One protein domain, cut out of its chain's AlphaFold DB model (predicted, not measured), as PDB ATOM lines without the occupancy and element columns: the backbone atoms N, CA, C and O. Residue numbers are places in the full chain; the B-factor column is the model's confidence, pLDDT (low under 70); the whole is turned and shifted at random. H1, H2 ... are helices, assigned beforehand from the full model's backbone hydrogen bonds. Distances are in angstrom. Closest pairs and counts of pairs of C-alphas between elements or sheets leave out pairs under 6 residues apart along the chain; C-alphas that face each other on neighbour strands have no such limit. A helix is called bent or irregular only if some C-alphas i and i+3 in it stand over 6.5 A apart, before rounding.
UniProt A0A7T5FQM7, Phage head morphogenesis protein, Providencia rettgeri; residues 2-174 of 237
ATOM      1  N   ILE A   2     112.918 145.025 121.473       94.88
ATOM      2  CA  ILE A   2     114.089 145.319 122.323       94.88
ATOM      3  C   ILE A   2     115.155 146.107 121.547       94.88
ATOM      4  O   ILE A   2     115.488 147.218 121.940       94.88
ATOM      5  N   LYS A   3     115.548 145.619 120.362       95.06
ATOM      6  CA  LYS A   3     116.490 146.309 119.459       95.06
ATOM      7  C   LYS A   3     116.088 147.742 119.086       95.06
ATOM      8  O   LYS A   3     116.948 148.592 118.940       95.06
ATOM      9  N   ASP A   4     114.795 148.039 118.948       95.19
ATOM     10  CA  ASP A   4     114.350 149.407 118.649       95.19
ATOM     11  C   ASP A   4     114.605 150.345 119.831       95.19
ATOM     12  O   ASP A   4     114.958 151.500 119.621       95.19
ATOM     13  N   TYR A   5     114.411 149.857 121.061       94.56
ATOM     14  CA  TYR A   5     114.747 150.625 122.258       94.56
ATOM     15  C   TYR A   5     116.261 150.794 122.365       94.56
ATOM     16  O   TYR A   5     116.719 151.911 122.564       94.56
ATOM     17  N   GLU A   6     117.034 149.725 122.170       92.19
ATOM     18  CA  GLU A   6     118.500 149.796 122.186       92.19
ATOM     19  C   GLU A   6     119.036 150.808 121.171       92.19
ATOM     20  O   GLU A   6     119.869 151.629 121.534       92.19
ATOM     21  N   ASN A   7     118.529 150.798 119.936       91.38
ATOM     22  CA  ASN A   7     118.965 151.724 118.893       91.38
ATOM     23  C   ASN A   7     118.657 153.179 119.271       91.38
ATOM     24  O   ASN A   7     119.561 154.008 119.278       91.38
ATOM     25  N   VAL A   8     117.413 153.474 119.669       89.44
ATOM     26  CA  VAL A   8     117.004 154.835 120.059       89.44
ATOM     27  C   VAL A   8     117.820 155.349 121.246       89.44
ATOM     28  O   VAL A   8     118.243 156.499 121.256       89.44
ATOM     29  N   PHE A   9     118.070 154.509 122.253       85.19
ATOM     30  CA  PHE A   9     118.846 154.918 123.424       85.19
ATOM     31  C   PHE A   9     120.361 154.913 123.195       85.19
ATOM     32  O   PHE A   9     121.078 155.581 123.936       85.19
ATOM     33  N   SER A  10     120.854 154.216 122.169       84.56
ATOM     34  CA  SER A  10     122.252 154.316 121.739       84.56
ATOM     35  C   SER A  10     122.512 155.638 121.021       84.56
ATOM     36  O   SER A  10     123.523 156.267 121.299       84.56
ATOM     37  N   GLU A  11     121.582 156.095 120.178       79.75
ATOM     38  CA  GLU A  11     121.649 157.423 119.549       79.75
ATOM     39  C   GLU A  11     121.592 158.531 120.612       79.75
ATOM     40  O   GLU A  11     122.450 159.403 120.653       79.75
ATOM     41  N   LEU A  12     120.653 158.435 121.560       73.81
ATOM     42  CA  LEU A  12     120.546 159.408 122.653       73.81
ATOM     43  C   LEU A  12     121.773 159.410 123.574       73.81
ATOM     44  O   LEU A  12     122.076 160.437 124.170       73.81
ATOM     45  N   LYS A  13     122.475 158.280 123.730       69.25
ATOM     46  CA  LYS A  13     123.694 158.211 124.548       69.25
ATOM     47  C   LYS A  13     124.765 159.187 124.055       69.25
ATOM     48  O   LYS A  13     125.426 159.799 124.888       69.25
ATOM     49  N   GLU A  14     124.921 159.331 122.742       63.47
ATOM     50  CA  GLU A  14     125.874 160.286 122.164       63.47
ATOM     51  C   GLU A  14     125.525 161.728 122.573       63.47
ATOM     52  O   GLU A  14     126.419 162.508 122.894       63.47
ATOM     53  N   ASP A  15     124.229 162.038 122.689       62.16
ATOM     54  CA  ASP A  15     123.738 163.329 123.183       62.16
ATOM     55  C   ASP A  15     123.908 163.488 124.710       62.16
ATOM     56  O   ASP A  15     124.195 164.585 125.194       62.16
ATOM     57  N   PHE A  16     123.754 162.405 125.488       61.59
ATOM     58  CA  PHE A  16     123.921 162.398 126.952       61.59
ATOM     59  C   PHE A  16     125.377 162.603 127.394       61.59
ATOM     60  O   PHE A  16     125.609 163.276 128.397       61.59
ATOM     61  N   ASP A  17     126.350 162.031 126.679       60.56
ATOM     62  CA  ASP A  17     127.772 162.093 127.053       60.56
ATOM     63  C   ASP A  17     128.399 163.485 126.765       60.56
ATOM     64  O   ASP A  17     129.491 163.783 127.253       60.56
ATOM     65  N   GLY A  18     127.709 164.357 126.012       53.00
ATOM     66  CA  GLY A  18     128.190 165.688 125.608       53.00
ATOM     67  C   GLY A  18     127.474 166.900 126.229       53.00
ATOM     68  O   GLY A  18     127.923 168.028 126.011       53.00
ATOM     69  N   ALA A  19     126.384 166.715 126.984       53.00
ATOM     70  CA  ALA A  19     125.505 167.805 127.429       53.00
ATOM     71  C   ALA A  19     125.249 167.823 128.950       53.00
ATOM     72  O   ALA A  19     125.147 166.789 129.605       53.00
ATOM     73  N   THR A  20     125.076 169.019 129.530       57.16
ATOM     74  CA  THR A  20     124.506 169.171 130.880       57.16
ATOM     75  C   THR A  20     123.059 168.681 130.871       57.16
ATOM     76  O   THR A  20     122.278 169.159 130.050       57.16
ATOM     77  N   VAL A  21     122.690 167.766 131.778       61.06
ATOM     78  CA  VAL A  21     121.321 167.229 131.885       61.06
ATOM     79  C   VAL A  21     120.334 168.367 132.167       61.06
ATOM     80  O   VAL A  21     120.215 168.832 133.299       61.06
ATOM     81  N   ASP A  22     119.638 168.835 131.132       64.56
ATOM     82  CA  ASP A  22     118.671 169.926 131.205       64.56
ATOM     83  C   ASP A  22     117.226 169.428 130.978       64.56
ATOM     84  O   ASP A  22     116.950 168.243 130.751       64.56
ATOM     85  N   ALA A  23     116.261 170.349 131.037       63.00
ATOM     86  CA  ALA A  23     114.854 170.042 130.777       63.00
ATOM     87  C   ALA A  23     114.590 169.541 129.336       63.00
ATOM     88  O   ALA A  23     113.575 168.877 129.096       63.00
ATOM     89  N   SER A  24     115.488 169.827 128.385       74.25
ATOM     90  CA  SER A  24     115.377 169.400 126.988       74.25
ATOM     91  C   SER A  24     115.597 167.894 126.857       74.25
ATOM     92  O   SER A  24     114.778 167.208 126.242       74.25
ATOM     93  N   ILE A  25     116.625 167.346 127.507       76.19
ATOM     94  CA  ILE A  25     116.954 165.909 127.466       76.19
ATOM     95  C   ILE A  25     115.820 165.048 128.047       76.19
ATOM     96  O   ILE A  25     115.428 164.022 127.474       76.19
ATOM     97  N   ALA A  26     115.223 165.496 129.155       78.69
ATOM     98  CA  ALA A  26     114.078 164.824 129.763       78.69
ATOM     99  C   ALA A  26     112.850 164.806 128.835       78.69
ATOM    100  O   ALA A  26     112.158 163.788 128.713       78.69
ATOM    101  N   SER A  27     112.588 165.927 128.158       83.25
ATOM    102  CA  SER A  27     111.502 166.056 127.184       83.25
ATOM    103  C   SER A  27     111.721 165.142 125.975       83.25
ATOM    104  O   SER A  27     110.833 164.366 125.611       83.25
ATOM    105  N   GLN A  28     112.930 165.150 125.407       83.69
ATOM    106  CA  GLN A  28     113.302 164.312 124.265       83.69
ATOM    107  C   GLN A  28     113.167 162.819 124.583       83.69
ATOM    108  O   GLN A  28     112.538 162.080 123.823       83.69
ATOM    109  N   THR A  29     113.650 162.384 125.748       85.19
ATOM    110  CA  THR A  29     113.532 160.987 126.193       85.19
ATOM    111  C   THR A  29     112.069 160.542 126.270       85.19
ATOM    112  O   THR A  29     111.704 159.487 125.746       85.19
ATOM    113  N   ARG A  30     111.186 161.372 126.845       88.25
ATOM    114  CA  ARG A  30     109.740 161.089 126.897       88.25
ATOM    115  C   ARG A  30     109.107 161.025 125.507       88.25
ATOM    116  O   ARG A  30     108.245 160.179 125.271       88.25
ATOM    117  N   ILE A  31     109.506 161.893 124.577       91.31
ATOM    118  CA  ILE A  31     108.999 161.879 123.194       91.31
ATOM    119  C   ILE A  31     109.348 160.552 122.511       91.31
ATOM    120  O   ILE A  31     108.475 159.919 121.901       91.31
ATOM    121  N   TRP A  32     110.596 160.107 122.644       92.19
ATOM    122  CA  TRP A  32     111.077 158.854 122.067       92.19
ATOM    123  C   TRP A  32     110.410 157.626 122.685       92.19
ATOM    124  O   TRP A  32     109.893 156.778 121.950       92.19
ATOM    125  N   LEU A  33     110.312 157.569 124.014       93.31
ATOM    126  CA  LEU A  33     109.584 156.518 124.728       93.31
ATOM    127  C   LEU A  33     108.127 156.426 124.259       93.31
ATOM    128  O   LEU A  33     107.668 155.347 123.885       93.31
ATOM    129  N   ASN A  34     107.419 157.553 124.166       95.75
ATOM    130  CA  ASN A  34     106.036 157.585 123.684       95.75
ATOM    131  C   ASN A  34     105.897 157.170 122.212       95.75
ATOM    132  O   ASN A  34     104.867 156.622 121.803       95.75
ATOM    133  N   ARG A  35     106.904 157.443 121.375       96.31
ATOM    134  CA  ARG A  35     106.940 156.972 119.983       96.31
ATOM    135  C   ARG A  35     107.098 155.451 119.932       96.31
ATOM    136  O   ARG A  35     106.332 154.794 119.223       96.31
ATOM    137  N   LEU A  36     108.028 154.897 120.708       96.88
ATOM    138  CA  LEU A  36     108.254 153.454 120.810       96.88
ATOM    139  C   LEU A  36     107.031 152.726 121.375       96.88
ATOM    140  O   LEU A  36     106.601 151.731 120.793       96.88
ATOM    141  N   LYS A  37     106.419 153.264 122.439       97.38
ATOM    142  CA  LYS A  37     105.177 152.749 123.022       97.38
ATOM    143  C   LYS A  37     104.083 152.629 121.970       97.38
ATOM    144  O   LYS A  37     103.580 151.540 121.724       97.38
ATOM    145  N   ARG A  38     103.766 153.729 121.279       97.62
ATOM    146  CA  ARG A  38     102.721 153.753 120.242       97.62
ATOM    147  C   ARG A  38     103.001 152.771 119.108       97.62
ATOM    148  O   ARG A  38     102.079 152.095 118.657       97.62
ATOM    149  N   LYS A  39     104.257 152.681 118.652       97.50
ATOM    150  CA  LYS A  39     104.669 151.739 117.601       97.50
ATOM    151  C   LYS A  39     104.384 150.296 118.018       97.50
ATOM    152  O   LYS A  39     103.723 149.567 117.281       97.50
ATOM    153  N   TRP A  40     104.878 149.891 119.186       97.50
ATOM    154  CA  TRP A  40     104.809 148.498 119.623       97.50
ATOM    155  C   TRP A  40     103.430 148.109 120.151       97.50
ATOM    156  O   TRP A  40     102.950 147.036 119.795       97.50
ATOM    157  N   ASP A  41     102.730 148.998 120.855       96.25
ATOM    158  CA  ASP A  41     101.334 148.775 121.242       96.25
ATOM    159  C   ASP A  41     100.458 148.540 120.014       96.25
ATOM    160  O   ASP A  41      99.655 147.613 120.007       96.25
ATOM    161  N   LYS A  42     100.627 149.334 118.946       97.56
ATOM    162  CA  LYS A  42      99.879 149.132 117.700       97.56
ATOM    163  C   LYS A  42     100.141 147.743 117.117       97.56
ATOM    164  O   LYS A  42      99.189 147.032 116.820       97.56
ATOM    165  N   ILE A  43     101.409 147.344 116.989       97.38
ATOM    166  CA  ILE A  43     101.783 146.035 116.433       97.38
ATOM    167  C   ILE A  43     101.163 144.900 117.258       97.38
ATOM    168  O   ILE A  43     100.450 144.067 116.704       97.38
ATOM    169  N   PHE A  44     101.379 144.881 118.574       96.94
ATOM    170  CA  PHE A  44     100.869 143.807 119.428       96.94
ATOM    171  C   PHE A  44      99.340 143.811 119.511       96.94
ATOM    172  O   PHE A  44      98.728 142.749 119.457       96.94
ATOM    173  N   ASN A  45      98.695 144.980 119.560       96.00
ATOM    174  CA  ASN A  45      97.235 145.051 119.569       96.00
ATOM    175  C   ASN A  45      96.622 144.517 118.276       96.00
ATOM    176  O   ASN A  45      95.642 143.781 118.348       96.00
ATOM    177  N   THR A  46      97.211 144.829 117.119       97.12
ATOM    178  CA  THR A  46      96.722 144.339 115.825       97.12
ATOM    179  C   THR A  46      97.001 142.849 115.621       97.12
ATOM    180  O   THR A  46      96.158 142.153 115.068       97.12
ATOM    181  N   GLN A  47      98.156 142.343 116.061       97.06
ATOM    182  CA  GLN A  47      98.566 140.957 115.790       97.06
ATOM    183  C   GLN A  47      98.089 139.950 116.849       97.06
ATOM    184  O   GLN A  47      97.940 138.771 116.541       97.06
ATOM    185  N   SER A  48      97.825 140.398 118.082       97.06
ATOM    186  CA  SER A  48      97.516 139.515 119.222       97.06
ATOM    187  C   SER A  48      96.373 138.533 118.973       97.06
ATOM    188  O   SER A  48      96.536 137.369 119.316       97.06
ATOM    189  N   SER A  49      95.261 138.963 118.358       97.31
ATOM    190  CA  SER A  49      94.124 138.069 118.078       97.31
ATOM    191  C   SER A  49      94.533 136.935 117.148       97.31
ATOM    192  O   SER A  49      94.485 135.779 117.543       97.31
ATOM    193  N   ALA A  50      95.051 137.264 115.962       97.69
ATOM    194  CA  ALA A  50      95.444 136.263 114.973       97.69
ATOM    195  C   ALA A  50      96.537 135.312 115.496       97.69
ATOM    196  O   ALA A  50      96.528 134.120 115.188       97.69
ATOM    197  N   MET A  51      97.476 135.824 116.299       97.25
ATOM    198  CA  MET A  51      98.505 135.002 116.938       97.25
ATOM    199  C   MET A  51      97.915 134.056 117.988       97.25
ATOM    200  O   MET A  51      98.264 132.877 117.983       97.25
ATOM    201  N   ALA A  52      97.032 134.553 118.859       98.12
ATOM    202  CA  ALA A  52      96.382 133.751 119.890       98.12
ATOM    203  C   ALA A  52      95.467 132.684 119.278       98.12
ATOM    204  O   ALA A  52      95.578 131.522 119.651       98.12
ATOM    205  N   ASP A  53      94.647 133.045 118.289       97.88
ATOM    206  CA  ASP A  53      93.752 132.118 117.587       97.88
ATOM    207  C   ASP A  53      94.536 130.967 116.949       97.88
ATOM    208  O   ASP A  53      94.228 129.788 117.152       97.88
ATOM    209  N   LYS A  54      95.608 131.298 116.218       98.06
ATOM    210  CA  LYS A  54      96.486 130.295 115.610       98.06
ATOM    211  C   LYS A  54      97.147 129.415 116.667       98.06
ATOM    212  O   LYS A  54      97.213 128.203 116.482       98.06
ATOM    213  N   PHE A  55      97.644 130.012 117.747       98.25
ATOM    214  CA  PHE A  55      98.296 129.289 118.834       98.25
ATOM    215  C   PHE A  55      97.342 128.295 119.506       98.25
ATOM    216  O   PHE A  55      97.647 127.105 119.542       98.25
ATOM    217  N   VAL A  56      96.170 128.750 119.958       98.12
ATOM    218  CA  VAL A  56      95.167 127.901 120.621       98.12
ATOM    219  C   VAL A  56      94.727 126.769 119.695       98.12
ATOM    220  O   VAL A  56      94.725 125.613 120.109       98.12
ATOM    221  N   SER A  57      94.451 127.068 118.420       97.25
ATOM    222  CA  SER A  57      94.076 126.052 117.432       97.25
ATOM    223  C   SER A  57      95.170 124.998 117.220       97.25
ATOM    224  O   SER A  57      94.877 123.806 117.166       97.25
ATOM    225  N   GLN A  58      96.439 125.406 117.124       98.19
ATOM    226  CA  GLN A  58      97.550 124.469 116.950       98.19
ATOM    227  C   GLN A  58      97.759 123.579 118.177       98.19
ATOM    228  O   GLN A  58      97.992 122.378 118.021       98.19
ATOM    229  N   VAL A  59      97.662 124.153 119.379       98.12
ATOM    230  CA  VAL A  59      97.764 123.389 120.626       98.12
ATOM    231  C   VAL A  59      96.606 122.403 120.749       98.12
ATOM    232  O   VAL A  59      96.843 121.249 121.097       98.12
ATOM    233  N   ASP A  60      95.382 122.811 120.410       97.19
ATOM    234  CA  ASP A  60      94.207 121.938 120.448       97.19
ATOM    235  C   ASP A  60      94.322 120.754 119.474       97.19
ATOM    236  O   ASP A  60      94.107 119.608 119.868       97.19
ATOM    237  N   ILE A  61      94.753 120.998 118.232       96.25
ATOM    238  CA  ILE A  61      94.996 119.931 117.245       96.25
ATOM    239  C   ILE A  61      96.056 118.945 117.753       96.25
ATOM    240  O   ILE A  61      95.922 117.732 117.575       96.25
ATOM    241  N   GLY A  62      97.125 119.455 118.370       96.88
ATOM    242  CA  GLY A  62      98.154 118.619 118.987       96.88
ATOM    243  C   GLY A  62      97.606 117.793 120.151       96.88
ATOM    244  O   GLY A  62      97.860 116.594 120.225       96.88
ATOM    245  N   ALA A  63      96.811 118.418 121.022       96.44
ATOM    246  CA  ALA A  63      96.172 117.763 122.159       96.44
ATOM    247  C   ALA A  63      95.241 116.632 121.707       96.44
ATOM    248  O   ALA A  63      95.347 115.522 122.222       96.44
ATOM    249  N   GLN A  64      94.406 116.885 120.694       95.50
ATOM    250  CA  GLN A  64      93.505 115.885 120.127       95.50
ATOM    251  C   GLN A  64      94.267 114.653 119.627       95.50
ATOM    252  O   GLN A  64      93.944 113.540 120.025       95.50
ATOM    253  N   ARG A  65      95.305 114.848 118.804       94.38
ATOM    254  CA  ARG A  65      96.104 113.737 118.260       94.38
ATOM    255  C   ARG A  65      96.761 112.914 119.364       94.38
ATOM    256  O   ARG A  65      96.661 111.695 119.356       94.38
ATOM    257  N   ASN A  66      97.378 113.588 120.333       94.06
ATOM    258  CA  ASN A  66      98.038 112.916 121.450       94.06
ATOM    259  C   ASN A  66      97.042 112.127 122.310       94.06
ATOM    260  O   ASN A  66      97.370 111.041 122.790       94.06
ATOM    261  N   LEU A  67      95.833 112.662 122.518       94.69
ATOM    262  CA  LEU A  67      94.777 111.955 123.231       94.69
ATOM    263  C   LEU A  67      94.311 110.726 122.448       94.69
ATOM    264  O   LEU A  67      94.239 109.648 123.030       94.69
ATOM    265  N   ASP A  68      94.034 110.868 121.152       92.88
ATOM    266  CA  ASP A  68      93.584 109.762 120.301       92.88
ATOM    267  C   ASP A  68      94.616 108.619 120.277       92.88
ATOM    268  O   ASP A  68      94.251 107.451 120.438       92.88
ATOM    269  N   ASP A  69      95.907 108.950 120.163       92.12
ATOM    270  CA  ASP A  69      97.004 107.977 120.228       92.12
ATOM    271  C   ASP A  69      97.068 107.284 121.599       92.12
ATOM    272  O   ASP A  69      97.168 106.056 121.671       92.12
ATOM    273  N   SER A  70      96.940 108.054 122.686       92.19
ATOM    274  CA  SER A  70      96.942 107.520 124.055       92.19
ATOM    275  C   SER A  70      95.771 106.565 124.284       92.19
ATOM    276  O   SER A  70      95.959 105.459 124.785       92.19
ATOM    277  N   LEU A  71      94.559 106.955 123.878       92.88
ATOM    278  CA  LEU A  71      93.363 106.130 124.039       92.88
ATOM    279  C   LEU A  71      93.447 104.847 123.217       92.88
ATOM    280  O   LEU A  71      93.100 103.786 123.725       92.88
ATOM    281  N   LYS A  72      93.949 104.924 121.979       91.56
ATOM    282  CA  LYS A  72      94.157 103.750 121.126       91.56
ATOM    283  C   LYS A  72      95.178 102.778 121.720       91.56
ATOM    284  O   LYS A  72      95.004 101.566 121.607       91.56
ATOM    285  N   GLN A  73      96.253 103.289 122.318       91.06
ATOM    286  CA  GLN A  73      97.257 102.450 122.966       91.06
ATOM    287  C   GLN A  73      96.681 101.754 124.205       91.06
ATOM    288  O   GLN A  73      96.864 100.549 124.372       91.06
ATOM    289  N   LEU A  74      95.966 102.499 125.048       90.31
ATOM    290  CA  LEU A  74      95.402 101.995 126.303       90.31
ATOM    291  C   LEU A  74      94.243 101.013 126.091       90.31
ATOM    292  O   LEU A  74      94.037 100.124 126.906       90.31
ATOM    293  N   SER A  75      93.510 101.135 124.986       87.38
ATOM    294  CA  SER A  75      92.385 100.262 124.646       87.38
ATOM    295  C   SER A  75      92.778  98.947 123.958       87.38
ATOM    296  O   SER A  75      91.910  98.237 123.449       87.38
ATOM    297  N   GLY A  76      94.075  98.643 123.840       86.50
ATOM    298  CA  GLY A  76      94.547  97.481 123.082       86.50
ATOM    299  C   GLY A  76      94.337  97.602 121.566       86.50
ATOM    300  O   GLY A  76      94.279  96.592 120.869       86.50
ATOM    301  N   GLY A  77      94.224  98.826 121.036       81.88
ATOM    302  CA  GLY A  77      94.074  99.103 119.604       81.88
ATOM    303  C   GLY A  77      92.657  99.471 119.157       81.88
ATOM    304  O   GLY A  77      92.459  99.749 117.971       81.88
ATOM    305  N   ILE A  78      91.682  99.521 120.071       82.25
ATOM    306  CA  ILE A  78      90.303  99.938 119.785       82.25
ATOM    307  C   ILE A  78      90.215 101.469 119.701       82.25
ATOM    308  O   ILE A  78      90.642 102.195 120.598       82.25
ATOM    309  N   THR A  79      89.605 101.993 118.641       82.56
ATOM    310  CA  THR A  79      89.406 103.442 118.508       82.56
ATOM    311  C   THR A  79      88.256 103.922 119.395       82.56
ATOM    312  O   THR A  79      87.088 103.687 119.081       82.56
ATOM    313  N   ILE A  80      88.578 104.669 120.452       83.38
ATOM    314  CA  ILE A  80      87.596 105.429 121.236       83.38
ATOM    315  C   ILE A  80      87.348 106.759 120.525       83.38
ATOM    316  O   ILE A  80      88.259 107.565 120.359       83.38
ATOM    317  N   LYS A  81      86.109 106.994 120.078       82.00
ATOM    318  CA  LYS A  81      85.751 108.243 119.393       82.00
ATOM    319  C   LYS A  81      85.561 109.362 120.411       82.00
ATOM    320  O   LYS A  81      84.573 109.366 121.140       82.00
ATOM    321  N   THR A  82      86.459 110.339 120.402       84.31
ATOM    322  CA  THR A  82      86.252 111.607 121.103       84.31
ATOM    323  C   THR A  82      85.603 112.618 120.149       84.31
ATOM    324  O   THR A  82      85.973 112.684 118.971       84.31
ATOM    325  N   PRO A  83      84.603 113.404 120.586       84.75
ATOM    326  CA  PRO A  83      84.105 114.494 119.758       84.75
ATOM    327  C   PRO A  83      85.231 115.497 119.494       84.75
ATOM    328  O   PRO A  83      85.978 115.857 120.404       84.75
ATOM    329  N   VAL A  84      85.337 115.978 118.252       85.69
ATOM    330  CA  VAL A  84      86.401 116.919 117.855       85.69
ATOM    331  C   VAL A  84      86.331 118.199 118.687       85.69
ATOM    332  O   VAL A  84      87.353 118.676 119.172       85.69
ATOM    333  N   MET A  85      85.124 118.733 118.879       91.06
ATOM    334  CA  MET A  85      84.886 119.973 119.611       91.06
ATOM    335  C   MET A  85      83.565 119.877 120.389       91.06
ATOM    336  O   MET A  85      82.534 120.300 119.874       91.06
ATOM    337  N   PRO A  86      83.567 119.283 121.600       92.31
ATOM    338  CA  PRO A  86      82.426 119.361 122.511       92.31
ATOM    339  C   PRO A  86      82.055 120.820 122.820       92.31
ATOM    340  O   PRO A  86      82.936 121.682 122.852       92.31
ATOM    341  N   ASP A  87      80.787 121.103 123.124       91.69
ATOM    342  CA  ASP A  87      80.329 122.477 123.405       91.69
ATOM    343  C   ASP A  87      81.102 123.122 124.568       91.69
ATOM    344  O   ASP A  87      81.594 124.242 124.446       91.69
ATOM    345  N   ALA A  88      81.328 122.376 125.654       92.12
ATOM    346  CA  ALA A  88      82.125 122.849 126.788       92.12
ATOM    347  C   ALA A  88      83.587 123.155 126.406       92.12
ATOM    348  O   ALA A  88      84.196 124.080 126.948       92.12
ATOM    349  N   LEU A  89      84.153 122.427 125.435       94.62
ATOM    350  CA  LEU A  89      85.492 122.716 124.924       94.62
ATOM    351  C   LEU A  89      85.513 124.033 124.147       94.62
ATOM    352  O   LEU A  89      86.445 124.819 124.303       94.62
ATOM    353  N   LYS A  90      84.486 124.300 123.337       94.62
ATOM    354  CA  LYS A  90      84.391 125.538 122.557       94.62
ATOM    355  C   LYS A  90      84.469 126.775 123.455       94.62
ATOM    356  O   LYS A  90      85.263 127.676 123.176       94.62
ATOM    357  N   ASP A  91      83.721 126.785 124.554       94.62
ATOM    358  CA  ASP A  91      83.730 127.897 125.509       94.62
ATOM    359  C   ASP A  91      85.102 128.062 126.180       94.62
ATOM    360  O   ASP A  91      85.608 129.182 126.309       94.62
ATOM    361  N   ARG A  92      85.770 126.952 126.527       95.12
ATOM    362  CA  ARG A  92      87.142 126.992 127.057       95.12
ATOM    363  C   ARG A  92      88.155 127.520 126.052       95.12
ATOM    364  O   ARG A  92      89.047 128.264 126.447       95.12
ATOM    365  N   MET A  93      88.037 127.164 124.774       96.94
ATOM    366  CA  MET A  93      88.935 127.672 123.733       96.94
ATOM    367  C   MET A  93      88.742 129.176 123.514       96.94
ATOM    368  O   MET A  93      89.730 129.894 123.394       96.94
ATOM    369  N   ILE A  94      87.502 129.679 123.561       96.81
ATOM    370  CA  ILE A  94      87.220 131.124 123.509       96.81
ATOM    371  C   ILE A  94      87.877 131.848 124.694       96.81
ATOM    372  O   ILE A  94      88.552 132.864 124.504       96.81
ATOM    373  N   ALA A  95      87.718 131.316 125.909       97.44
ATOM    374  CA  ALA A  95      88.334 131.887 127.105       97.44
ATOM    375  C   ALA A  95      89.872 131.866 127.025       97.44
ATOM    376  O   ALA A  95      90.515 132.884 127.286       97.44
ATOM    377  N   ALA A  96      90.456 130.746 126.589       97.50
ATOM    378  CA  ALA A  96      91.897 130.609 126.404       97.50
ATOM    379  C   ALA A  96      92.436 131.597 125.360       97.50
ATOM    380  O   ALA A  96      93.458 132.242 125.597       97.50
ATOM    381  N   THR A  97      91.743 131.786 124.235       98.44
ATOM    382  CA  THR A  97      92.100 132.810 123.243       98.44
ATOM    383  C   THR A  97      92.112 134.201 123.872       98.44
ATOM    384  O   THR A  97      93.091 134.934 123.723       98.44
ATOM    385  N   ALA A  98      91.063 134.571 124.611       98.44
ATOM    386  CA  ALA A  98      90.978 135.880 125.254       98.44
ATOM    387  C   ALA A  98      92.106 136.104 126.283       98.44
ATOM    388  O   ALA A  98      92.730 137.172 126.296       98.44
ATOM    389  N   GLU A  99      92.418 135.089 127.096       98.25
ATOM    390  CA  GLU A  99      93.548 135.112 128.032       98.25
ATOM    391  C   GLU A  99      94.876 135.317 127.286       98.25
ATOM    392  O   GLU A  99      95.655 136.210 127.629       98.25
ATOM    393  N   ASN A 100      95.109 134.565 126.208       98.50
ATOM    394  CA  ASN A 100      96.337 134.652 125.420       98.50
ATOM    395  C   ASN A 100      96.490 136.009 124.720       98.50
ATOM    396  O   ASN A 100      97.591 136.561 124.697       98.50
ATOM    397  N   ILE A 101      95.402 136.614 124.230       98.56
ATOM    398  CA  ILE A 101      95.417 137.990 123.706       98.56
ATOM    399  C   ILE A 101      95.895 138.968 124.785       98.56
ATOM    400  O   ILE A 101      96.757 139.813 124.518       98.56
ATOM    401  N   SER A 102      95.359 138.857 126.003       98.44
ATOM    402  CA  SER A 102      95.752 139.705 127.134       98.44
ATOM    403  C   SER A 102      97.229 139.511 127.500       98.44
ATOM    404  O   SER A 102      97.984 140.481 127.624       98.44
ATOM    405  N   LEU A 103      97.683 138.257 127.581       98.31
ATOM    406  CA  LEU A 103      99.071 137.914 127.881       98.31
ATOM    407  C   LEU A 103     100.034 138.453 126.817       98.31
ATOM    408  O   LEU A 103     101.024 139.092 127.180       98.31
ATOM    409  N   ILE A 104      99.725 138.296 125.527       97.94
ATOM    410  CA  ILE A 104     100.527 138.841 124.421       97.94
ATOM    411  C   ILE A 104     100.635 140.368 124.534       97.94
ATOM    412  O   ILE A 104     101.737 140.911 124.460       97.94
ATOM    413  N   LYS A 105      99.520 141.069 124.772       98.19
ATOM    414  CA  LYS A 105      99.500 142.535 124.936       98.19
ATOM    415  C   LYS A 105     100.250 143.012 126.182       98.19
ATOM    416  O   LYS A 105     100.804 144.110 126.186       98.19
ATOM    417  N   SER A 106     100.314 142.192 127.232       98.00
ATOM    418  CA  SER A 106     101.033 142.537 128.464       98.00
ATOM    419  C   SER A 106     102.556 142.595 128.284       98.00
ATOM    420  O   SER A 106     103.222 143.329 129.010       98.00
ATOM    421  N   ILE A 107     103.114 141.849 127.322       97.31
ATOM    422  CA  ILE A 107     104.563 141.768 127.063       97.31
ATOM    423  C   ILE A 107     105.165 143.149 126.739       97.31
ATOM    424  O   ILE A 107     106.032 143.595 127.496       97.31
ATOM    425  N   PRO A 108     104.728 143.863 125.680       97.19
ATOM    426  CA  PRO A 108     105.291 145.172 125.352       97.19
ATOM    427  C   PRO A 108     104.973 146.219 126.421       97.19
ATOM    428  O   PRO A 108     105.816 147.069 126.699       97.19
ATOM    429  N   SER A 109     103.796 146.145 127.052       96.94
ATOM    430  CA  SER A 109     103.389 147.124 128.060       96.94
ATOM    431  C   SER A 109     104.267 147.059 129.308       96.94
ATOM    432  O   SER A 109     104.706 148.102 129.788       96.94
ATOM    433  N   GLN A 110     104.546 145.860 129.831       97.44
ATOM    434  CA  GLN A 110     105.404 145.701 131.011       97.44
ATOM    435  C   GLN A 110     106.866 146.024 130.696       97.44
ATOM    436  O   GLN A 110     107.532 146.666 131.508       97.44
ATOM    437  N   PHE A 111     107.355 145.628 129.514       97.81
ATOM    438  CA  PHE A 111     108.688 146.013 129.047       97.81
ATOM    439  C   PHE A 111     108.821 147.541 129.010       97.81
ATOM    440  O   PHE A 111     109.715 148.098 129.642       97.81
ATOM    441  N   HIS A 112     107.888 148.227 128.343       97.38
ATOM    442  CA  HIS A 112     107.914 149.681 128.206       97.38
ATOM    443  C   HIS A 112     107.918 150.399 129.559       97.38
ATOM    444  O   HIS A 112     108.760 151.263 129.775       97.38
ATOM    445  N   GLN A 113     107.026 150.015 130.479       96.75
ATOM    446  CA  GLN A 113     106.928 150.634 131.807       96.75
ATOM    447  C   GLN A 113     108.236 150.536 132.601       96.75
ATOM    448  O   GLN A 113     108.622 151.487 133.285       96.75
ATOM    449  N   ARG A 114     108.939 149.400 132.504       95.38
ATOM    450  CA  ARG A 114     110.239 149.212 133.160       95.38
ATOM    451  C   ARG A 114     111.304 150.125 132.562       95.38
ATOM    452  O   ARG A 114     111.978 150.820 133.318       95.38
ATOM    453  N   ILE A 115     111.397 150.184 131.230       94.56
ATOM    454  CA  ILE A 115     112.374 151.047 130.553       94.56
ATOM    455  C   ILE A 115     112.081 152.527 130.793       94.56
ATOM    456  O   ILE A 115     112.999 153.290 131.068       94.56
ATOM    457  N   GLU A 116     110.816 152.941 130.741       92.81
ATOM    458  CA  GLU A 116     110.415 154.314 131.052       92.81
ATOM    459  C   GLU A 116     110.823 154.696 132.478       92.81
ATOM    460  O   GLU A 116     111.452 155.732 132.691       92.81
ATOM    461  N   SER A 117     110.541 153.824 133.449       90.88
ATOM    462  CA  SER A 117     110.924 154.051 134.843       90.88
ATOM    463  C   SER A 117     112.443 154.148 135.011       90.88
ATOM    464  O   SER A 117     112.921 155.006 135.751       90.88
ATOM    465  N   ALA A 118     113.204 153.290 134.327       89.06
ATOM    466  CA  ALA A 118     114.663 153.334 134.337       89.06
ATOM    467  C   ALA A 118     115.200 154.632 133.726       89.06
ATOM    468  O   ALA A 118     115.988 155.324 134.364       89.06
ATOM    469  N   ALA A 119     114.704 155.013 132.548       86.56
ATOM    470  CA  ALA A 119     115.123 156.224 131.853       86.56
ATOM    471  C   ALA A 119     114.858 157.488 132.686       86.56
ATOM    472  O   ALA A 119     115.732 158.343 132.815       86.56
ATOM    473  N   LEU A 120     113.676 157.593 133.308       83.56
ATOM    474  CA  LEU A 120     113.334 158.725 134.174       83.56
ATOM    475  C   LEU A 120     114.241 158.807 135.410       83.56
ATOM    476  O   LEU A 120     114.653 159.908 135.781       83.56
ATOM    477  N   ARG A 121     114.592 157.665 136.020       82.81
ATOM    478  CA  ARG A 121     115.556 157.629 137.132       82.81
ATOM    479  C   ARG A 121     116.939 158.100 136.688       82.81
ATOM    480  O   ARG A 121     117.491 158.982 137.344       82.81
ATOM    481  N   SER A 122     117.439 157.591 135.559       79.50
ATOM    482  CA  SER A 122     118.743 157.973 135.000       79.50
ATOM    483  C   SER A 122     118.852 159.478 134.745       79.50
ATOM    484  O   SER A 122     119.882 160.072 135.045       79.50
ATOM    485  N   ILE A 123     117.776 160.112 134.264       76.38
ATOM    486  CA  ILE A 123     117.718 161.570 134.077       76.38
ATOM    487  C   ILE A 123     117.738 162.307 135.426       76.38
ATOM    488  O   ILE A 123     118.455 163.290 135.585       76.38
ATOM    489  N   SER A 124     116.949 161.850 136.405       72.19
ATOM    490  CA  SER A 124     116.747 162.570 137.672       72.19
ATOM    491  C   SER A 124     117.954 162.580 138.617       72.19
ATOM    492  O   SER A 124     118.102 163.515 139.397       72.19
ATOM    493  N   GLN A 125     118.802 161.551 138.569       68.19
ATOM    494  CA  GLN A 125     119.918 161.381 139.510       68.19
ATOM    495  C   GLN A 125     121.255 161.920 138.976       68.19
ATOM    496  O   GLN A 125     122.263 161.825 139.666       68.19
ATOM    497  N   GLY A 126     121.273 162.493 137.765       57.59
ATOM    498  CA  GLY A 126     122.404 163.255 137.223       57.59
ATOM    499  C   GLY A 126     123.748 162.521 137.097       57.59
ATOM    500  O   GLY A 126     124.749 163.201 136.900       57.59
ATOM    501  N   GLY A 127     123.812 161.185 137.231       52.97
ATOM    502  CA  GLY A 127     125.102 160.519 137.483       52.97
ATOM    503  C   GLY A 127     125.348 159.110 136.929       52.97
ATOM    504  O   GLY A 127     126.500 158.808 136.639       52.97
ATOM    505  N   GLU A 128     124.355 158.235 136.730       53.78
ATOM    506  CA  GLU A 128     124.674 156.833 136.353       53.78
ATOM    507  C   GLU A 128     124.805 156.569 134.840       53.78
ATOM    508  O   GLU A 128     125.214 155.485 134.431       53.78
ATOM    509  N   GLY A 129     124.555 157.569 133.992       65.06
ATOM    510  CA  GLY A 129     124.893 157.540 132.566       65.06
ATOM    511  C   GLY A 129     123.988 156.678 131.674       65.06
ATOM    512  O   GLY A 129     123.299 155.750 132.100       65.06
ATOM    513  N   ALA A 130     124.020 156.973 130.374       62.94
ATOM    514  CA  ALA A 130     123.276 156.239 129.352       62.94
ATOM    515  C   ALA A 130     123.758 154.783 129.170       62.94
ATOM    516  O   ALA A 130     123.014 153.933 128.681       62.94
ATOM    517  N   LYS A 131     124.982 154.459 129.620       68.06
ATOM    518  CA  LYS A 131     125.490 153.078 129.673       68.06
ATOM    519  C   LYS A 131     124.630 152.197 130.591       68.06
ATOM    520  O   LYS A 131     124.217 151.124 130.166       68.06
ATOM    521  N   THR A 132     124.294 152.685 131.784       79.69
ATOM    522  CA  THR A 132     123.465 151.959 132.760       79.69
ATOM    523  C   THR A 132     122.047 151.729 132.234       79.69
ATOM    524  O   THR A 132     121.475 150.661 132.431       79.69
ATOM    525  N   LEU A 133     121.496 152.682 131.473       84.50
ATOM    526  CA  LEU A 133     120.186 152.524 130.839       84.50
ATOM    527  C   LEU A 133     120.189 151.486 129.704       84.50
ATOM    528  O   LEU A 133     119.246 150.706 129.591       84.50
ATOM    529  N   LEU A 134     121.236 151.444 128.874       87.75
ATOM    530  CA  LEU A 134     121.371 150.416 127.834       87.75
ATOM    531  C   LEU A 134     121.502 149.012 128.433       87.75
ATOM    532  O   LEU A 134     120.895 148.067 127.922       87.75
ATOM    533  N   ASP A 135     122.254 148.875 129.523       89.31
ATOM    534  CA  ASP A 135     122.384 147.604 130.236       89.31
ATOM    535  C   ASP A 135     121.043 147.180 130.868       89.31
ATOM    536  O   ASP A 135     120.649 146.018 130.751       89.31
ATOM    537  N   GLU A 136     120.269 148.125 131.411       91.00
ATOM    538  CA  GLU A 136     118.910 147.877 131.911       91.00
ATOM    539  C   GLU A 136     117.928 147.473 130.795       91.00
ATOM    540  O   GLU A 136     117.097 146.580 130.987       91.00
ATOM    541  N   ILE A 137     118.036 148.079 129.603       93.62
ATOM    542  CA  ILE A 137     117.245 147.696 128.421       93.62
ATOM    543  C   ILE A 137     117.530 146.247 128.029       93.62
ATOM    544  O   ILE A 137     116.589 145.472 127.827       93.62
ATOM    545  N   ARG A 138     118.809 145.867 127.961       94.62
ATOM    546  CA  ARG A 138     119.240 144.498 127.641       94.62
ATOM    547  C   ARG A 138     118.754 143.502 128.684       94.62
ATOM    548  O   ARG A 138     118.170 142.476 128.333       94.62
ATOM    549  N   HIS A 139     118.941 143.821 129.965       95.56
ATOM    550  CA  HIS A 139     118.497 142.978 131.070       95.56
ATOM    551  C   HIS A 139     116.975 142.777 131.047       95.56
ATOM    552  O   HIS A 139     116.487 141.645 131.013       95.56
ATOM    553  N   THR A 140     116.211 143.868 130.972       96.25
ATOM    554  CA  THR A 140     114.746 143.818 130.881       96.25
ATOM    555  C   THR A 140     114.286 143.083 129.621       96.25
ATOM    556  O   THR A 140     113.280 142.369 129.656       96.25
ATOM    557  N   GLY A 141     115.027 143.208 128.515       97.06
ATOM    558  CA  GLY A 141     114.813 142.448 127.287       97.06
ATOM    559  C   GLY A 141     114.909 140.942 127.514       97.06
ATOM    560  O   GLY A 141     113.950 140.228 127.228       97.06
ATOM    561  N   SER A 142     115.997 140.473 128.129       97.19
ATOM    562  CA  SER A 142     116.197 139.056 128.464       97.19
ATOM    563  C   SER A 142     115.107 138.506 129.398       97.19
ATOM    564  O   SER A 142     114.567 137.415 129.177       97.19
ATOM    565  N   VAL A 143     114.697 139.286 130.405       96.94
ATOM    566  CA  VAL A 143     113.578 138.923 131.294       96.94
ATOM    567  C   VAL A 143     112.259 138.840 130.517       96.94
ATOM    568  O   VAL A 143     111.447 137.945 130.754       96.94
ATOM    569  N   THR A 144     112.041 139.746 129.565       97.50
ATOM    570  CA  THR A 144     110.831 139.785 128.730       97.50
ATOM    571  C   THR A 144     110.757 138.595 127.779       97.50
ATOM    572  O   THR A 144     109.689 138.002 127.636       97.50
ATOM    573  N   GLU A 145     111.878 138.201 127.174       97.62
ATOM    574  CA  GLU A 145     111.978 136.992 126.348       97.62
ATOM    575  C   GLU A 145     111.720 135.731 127.177       97.62
ATOM    576  O   GLU A 145     110.894 134.895 126.801       97.62
ATOM    577  N   SER A 146     112.336 135.640 128.359       97.44
ATOM    578  CA  SER A 146     112.117 134.533 129.297       97.44
ATOM    579  C   SER A 146     110.647 134.430 129.711       97.44
ATOM    580  O   SER A 146     110.073 133.341 129.724       97.44
ATOM    581  N   ARG A 147     110.000 135.572 129.983       97.38
ATOM    582  CA  ARG A 147     108.567 135.644 130.294       97.38
ATOM    583  C   ARG A 147     107.696 135.227 129.110       97.38
ATOM    584  O   ARG A 147     106.710 134.526 129.316       97.38
ATOM    585  N   ALA A 148     108.027 135.643 127.890       97.44
ATOM    586  CA  ALA A 148     107.283 135.243 126.698       97.44
ATOM    587  C   ALA A 148     107.345 133.720 126.487       97.44
ATOM    588  O   ALA A 148     106.313 133.092 126.253       97.44
ATOM    589  N   ASN A 149     108.527 133.119 126.659       97.62
ATOM    590  CA  ASN A 149     108.697 131.668 126.605       97.62
ATOM    591  C   ASN A 149     107.913 130.955 127.718       97.62
ATOM    592  O   ASN A 149     107.212 129.980 127.459       97.62
ATOM    593  N   PHE A 150     107.983 131.475 128.948       97.12
ATOM    594  CA  PHE A 150     107.206 130.962 130.073       97.12
ATOM    595  C   PHE A 150     105.707 130.940 129.764       97.12
ATOM    596  O   PHE A 150     105.072 129.903 129.926       97.12
ATOM    597  N   ILE A 151     105.158 132.057 129.274       98.00
ATOM    598  CA  ILE A 151     103.745 132.176 128.895       98.00
ATOM    599  C   ILE A 151     103.383 131.140 127.831       98.00
ATOM    600  O   ILE A 151     102.410 130.417 128.008       98.00
ATOM    601  N   ALA A 152     104.165 131.036 126.754       97.81
ATOM    602  CA  ALA A 152     103.868 130.112 125.661       97.81
ATOM    603  C   ALA A 152     103.802 128.655 126.145       97.81
ATOM    604  O   ALA A 152     102.877 127.916 125.808       97.81
ATOM    605  N   VAL A 153     104.762 128.250 126.975       97.06
ATOM    606  CA  VAL A 153     104.829 126.893 127.521       97.06
ATOM    607  C   VAL A 153     103.710 126.635 128.539       97.06
ATOM    608  O   VAL A 153     103.080 125.579 128.496       97.06
ATOM    609  N   ASP A 154     103.446 127.584 129.438       97.81
ATOM    610  CA  ASP A 154     102.375 127.500 130.439       97.81
ATOM    611  C   ASP A 154     100.996 127.364 129.781       97.81
ATOM    612  O   ASP A 154     100.237 126.443 130.083       97.81
ATOM    613  N   GLN A 155     100.711 128.231 128.810       98.12
ATOM    614  CA  GLN A 155      99.436 128.250 128.101       98.12
ATOM    615  C   GLN A 155      99.254 127.009 127.229       98.12
ATOM    616  O   GLN A 155      98.155 126.464 127.185       98.12
ATOM    617  N   THR A 156     100.330 126.491 126.619       98.06
ATOM    618  CA  THR A 156     100.282 125.214 125.885       98.06
ATOM    619  C   THR A 156      99.759 124.099 126.791       98.06
ATOM    620  O   THR A 156      98.816 123.403 126.429       98.06
ATOM    621  N   ARG A 157     100.313 123.962 128.003       96.88
ATOM    622  CA  ARG A 157      99.903 122.910 128.944       96.88
ATOM    623  C   ARG A 157      98.470 123.090 129.421       96.88
ATOM    624  O   ARG A 157      97.712 122.130 129.385       96.88
ATOM    625  N   LYS A 158      98.078 124.309 129.801       97.81
ATOM    626  CA  LYS A 158      96.706 124.607 130.240       97.81
ATOM    627  C   LYS A 158      95.671 124.283 129.168       97.81
ATOM    628  O   LYS A 158      94.660 123.658 129.476       97.81
ATOM    629  N   ILE A 159      95.938 124.665 127.919       98.12
ATOM    630  CA  ILE A 159      95.044 124.385 126.790       98.12
ATOM    631  C   ILE A 159      94.985 122.879 126.528       98.12
ATOM    632  O   ILE A 159      93.888 122.343 126.424       98.12
ATOM    633  N   THR A 160      96.125 122.179 126.485       97.69
ATOM    634  CA  THR A 160      96.153 120.716 126.316       97.69
ATOM    635  C   THR A 160      95.362 120.002 127.412       97.69
ATOM    636  O   THR A 160      94.525 119.156 127.111       97.69
ATOM    637  N   THR A 161      95.574 120.378 128.673       97.12
ATOM    638  CA  THR A 161      94.840 119.876 129.842       97.12
ATOM    639  C   THR A 161      93.337 120.109 129.695       97.12
ATOM    640  O   THR A 161      92.555 119.163 129.767       97.12
ATOM    641  N   ALA A 162      92.916 121.346 129.421       96.31
ATOM    642  CA  ALA A 162      91.507 121.683 129.246       96.31
ATOM    643  C   ALA A 162      90.863 120.912 128.081       96.31
ATOM    644  O   ALA A 162      89.747 120.412 128.209       96.31
ATOM    645  N   ALA A 163      91.575 120.789 126.963       97.19
ATOM    646  CA  ALA A 163      91.101 120.105 125.771       97.19
ATOM    647  C   ALA A 163      90.939 118.599 125.988       97.19
ATOM    648  O   ALA A 163      89.893 118.031 125.661       97.19
ATOM    649  N   ASN A 164      91.941 117.962 126.593       96.56
ATOM    650  CA  ASN A 164      91.889 116.540 126.907       96.56
ATOM    651  C   ASN A 164      90.790 116.240 127.921       96.56
ATOM    652  O   ASN A 164      90.033 115.296 127.725       96.56
ATOM    653  N   TYR A 165      90.657 117.073 128.952       96.81
ATOM    654  CA  TYR A 165      89.613 116.947 129.962       96.81
ATOM    655  C   TYR A 165      88.208 116.918 129.344       96.81
ATOM    656  O   TYR A 165      87.454 115.971 129.568       96.81
ATOM    657  N   GLU A 166      87.866 117.914 128.521       96.69
ATOM    658  CA  GLU A 166      86.526 117.996 127.930       96.69
ATOM    659  C   GLU A 166      86.261 116.852 126.939       96.69
ATOM    660  O   GLU A 166      85.164 116.284 126.924       96.69
ATOM    661  N   ARG A 167      87.265 116.449 126.145       96.31
ATOM    662  CA  ARG A 167      87.144 115.313 125.215       96.31
ATOM    663  C   ARG A 167      86.977 113.981 125.940       96.31
ATOM    664  O   ARG A 167      86.094 113.209 125.574       96.31
ATOM    665  N   MET A 168      87.780 113.732 126.973       95.00
ATOM    666  CA  MET A 168      87.702 112.522 127.795       95.00
ATOM    667  C   MET A 168      86.331 112.401 128.460       95.00
ATOM    668  O   MET A 168      85.665 111.381 128.297       95.00
ATOM    669  N   LYS A 169      85.859 113.466 129.119       94.50
ATOM    670  CA  LYS A 169      84.538 113.466 129.758       94.50
ATOM    671  C   LYS A 169      83.405 113.262 128.765       94.50
ATOM    672  O   LYS A 169      82.472 112.515 129.052       94.50
ATOM    673  N   SER A 170      83.498 113.885 127.592       92.94
ATOM    674  CA  SER A 170      82.507 113.709 126.522       92.94
ATOM    675  C   SER A 170      82.488 112.284 125.963       92.94
ATOM    676  O   SER A 170      81.451 111.833 125.487       92.94
ATOM    677  N   ALA A 171      83.610 111.567 126.045       91.56
ATOM    678  CA  ALA A 171      83.724 110.153 125.690       91.56
ATOM    679  C   ALA A 171      83.386 109.198 126.855       91.56
ATOM    680  O   ALA A 171      83.540 107.989 126.714       91.56
ATOM    681  N   GLY A 172      82.934 109.719 128.002       91.75
ATOM    682  CA  GLY A 172      82.555 108.921 129.170       91.75
ATOM    683  C   GLY A 172      83.714 108.524 130.088       91.75
ATOM    684  O   GLY A 172      83.477 107.858 131.089       91.75
ATOM    685  N   ILE A 173      84.942 108.962 129.808       93.69
ATOM    686  CA  ILE A 173      86.109 108.678 130.650       93.69
ATOM    687  C   ILE A 173      86.081 109.606 131.867       93.69
ATOM    688  O   ILE A 173      86.028 110.830 131.721       93.69
ATOM    689  N   ARG A 174      86.114 109.020 133.068       95.38
ATOM    690  CA  ARG A 174      85.973 109.749 134.342       95.38
ATOM    691  C   ARG A 174      87.198 109.711 135.236       95.38
ATOM    692  O   ARG A 174      87.263 110.501 136.167       95.38
TER     693      ARG A 174
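What this domain is: This is residues 2 to 174 of the 237 residues of the protein "Phage head morphogenesis protein" of Providencia rettgeri (UniProt A0A7T5FQM7). A long rod of helices, an up-and-down bundle of H1, H2a, H3 and H4, each running against the one before; past the bend in H2, its arm H2b slants across the hairpin of H3 and H4. The 173 printed residues, all helix in class with no named strand, are only just loose, close to extended, radius of gyration of the C-alphas 23.3 A, spanning 78 by 25 by 21 A.

How they stand to each other: H2, residues 23 to 74, was assigned as one helix by its hydrogen bonds but is bent, C-alphas 46 and 49 being 7.2 A apart; its arms H2a, residues 23 to 46, and H2b, residues 49 to 74, stand at a steep tilt of 47 degrees. H3, residues 87 to 124, touches H2a, closest C-alphas Lys 105 and Phe 44, 5.8 A. H4, residues 129 to 170, forms a hairpin with H3, closest C-alphas Glu 166 and Leu 89, 5.7 A. H1, residues 2 to 16, touches H4, closest C-alphas Lys 13 and Ala 130, 5.2 A. O i to N i+4 pairs are within hydrogen-bond range throughout H2a and H2b, and in 9 of 11 in H1, 32 of 34 in H3 and 37 of 38 in H4.

Where its parts are: H3 measures 56.0 A and H4 61.3 A. C-alpha 2 is at (114.089, 145.319, 122.323), C-alpha 170 at (82.507, 113.709, 126.522).

The domain as a whole: The printed part has no cut. The link H2 to H3 is long. Residues 13 to 23 and 125 to 131 have pLDDT under 70.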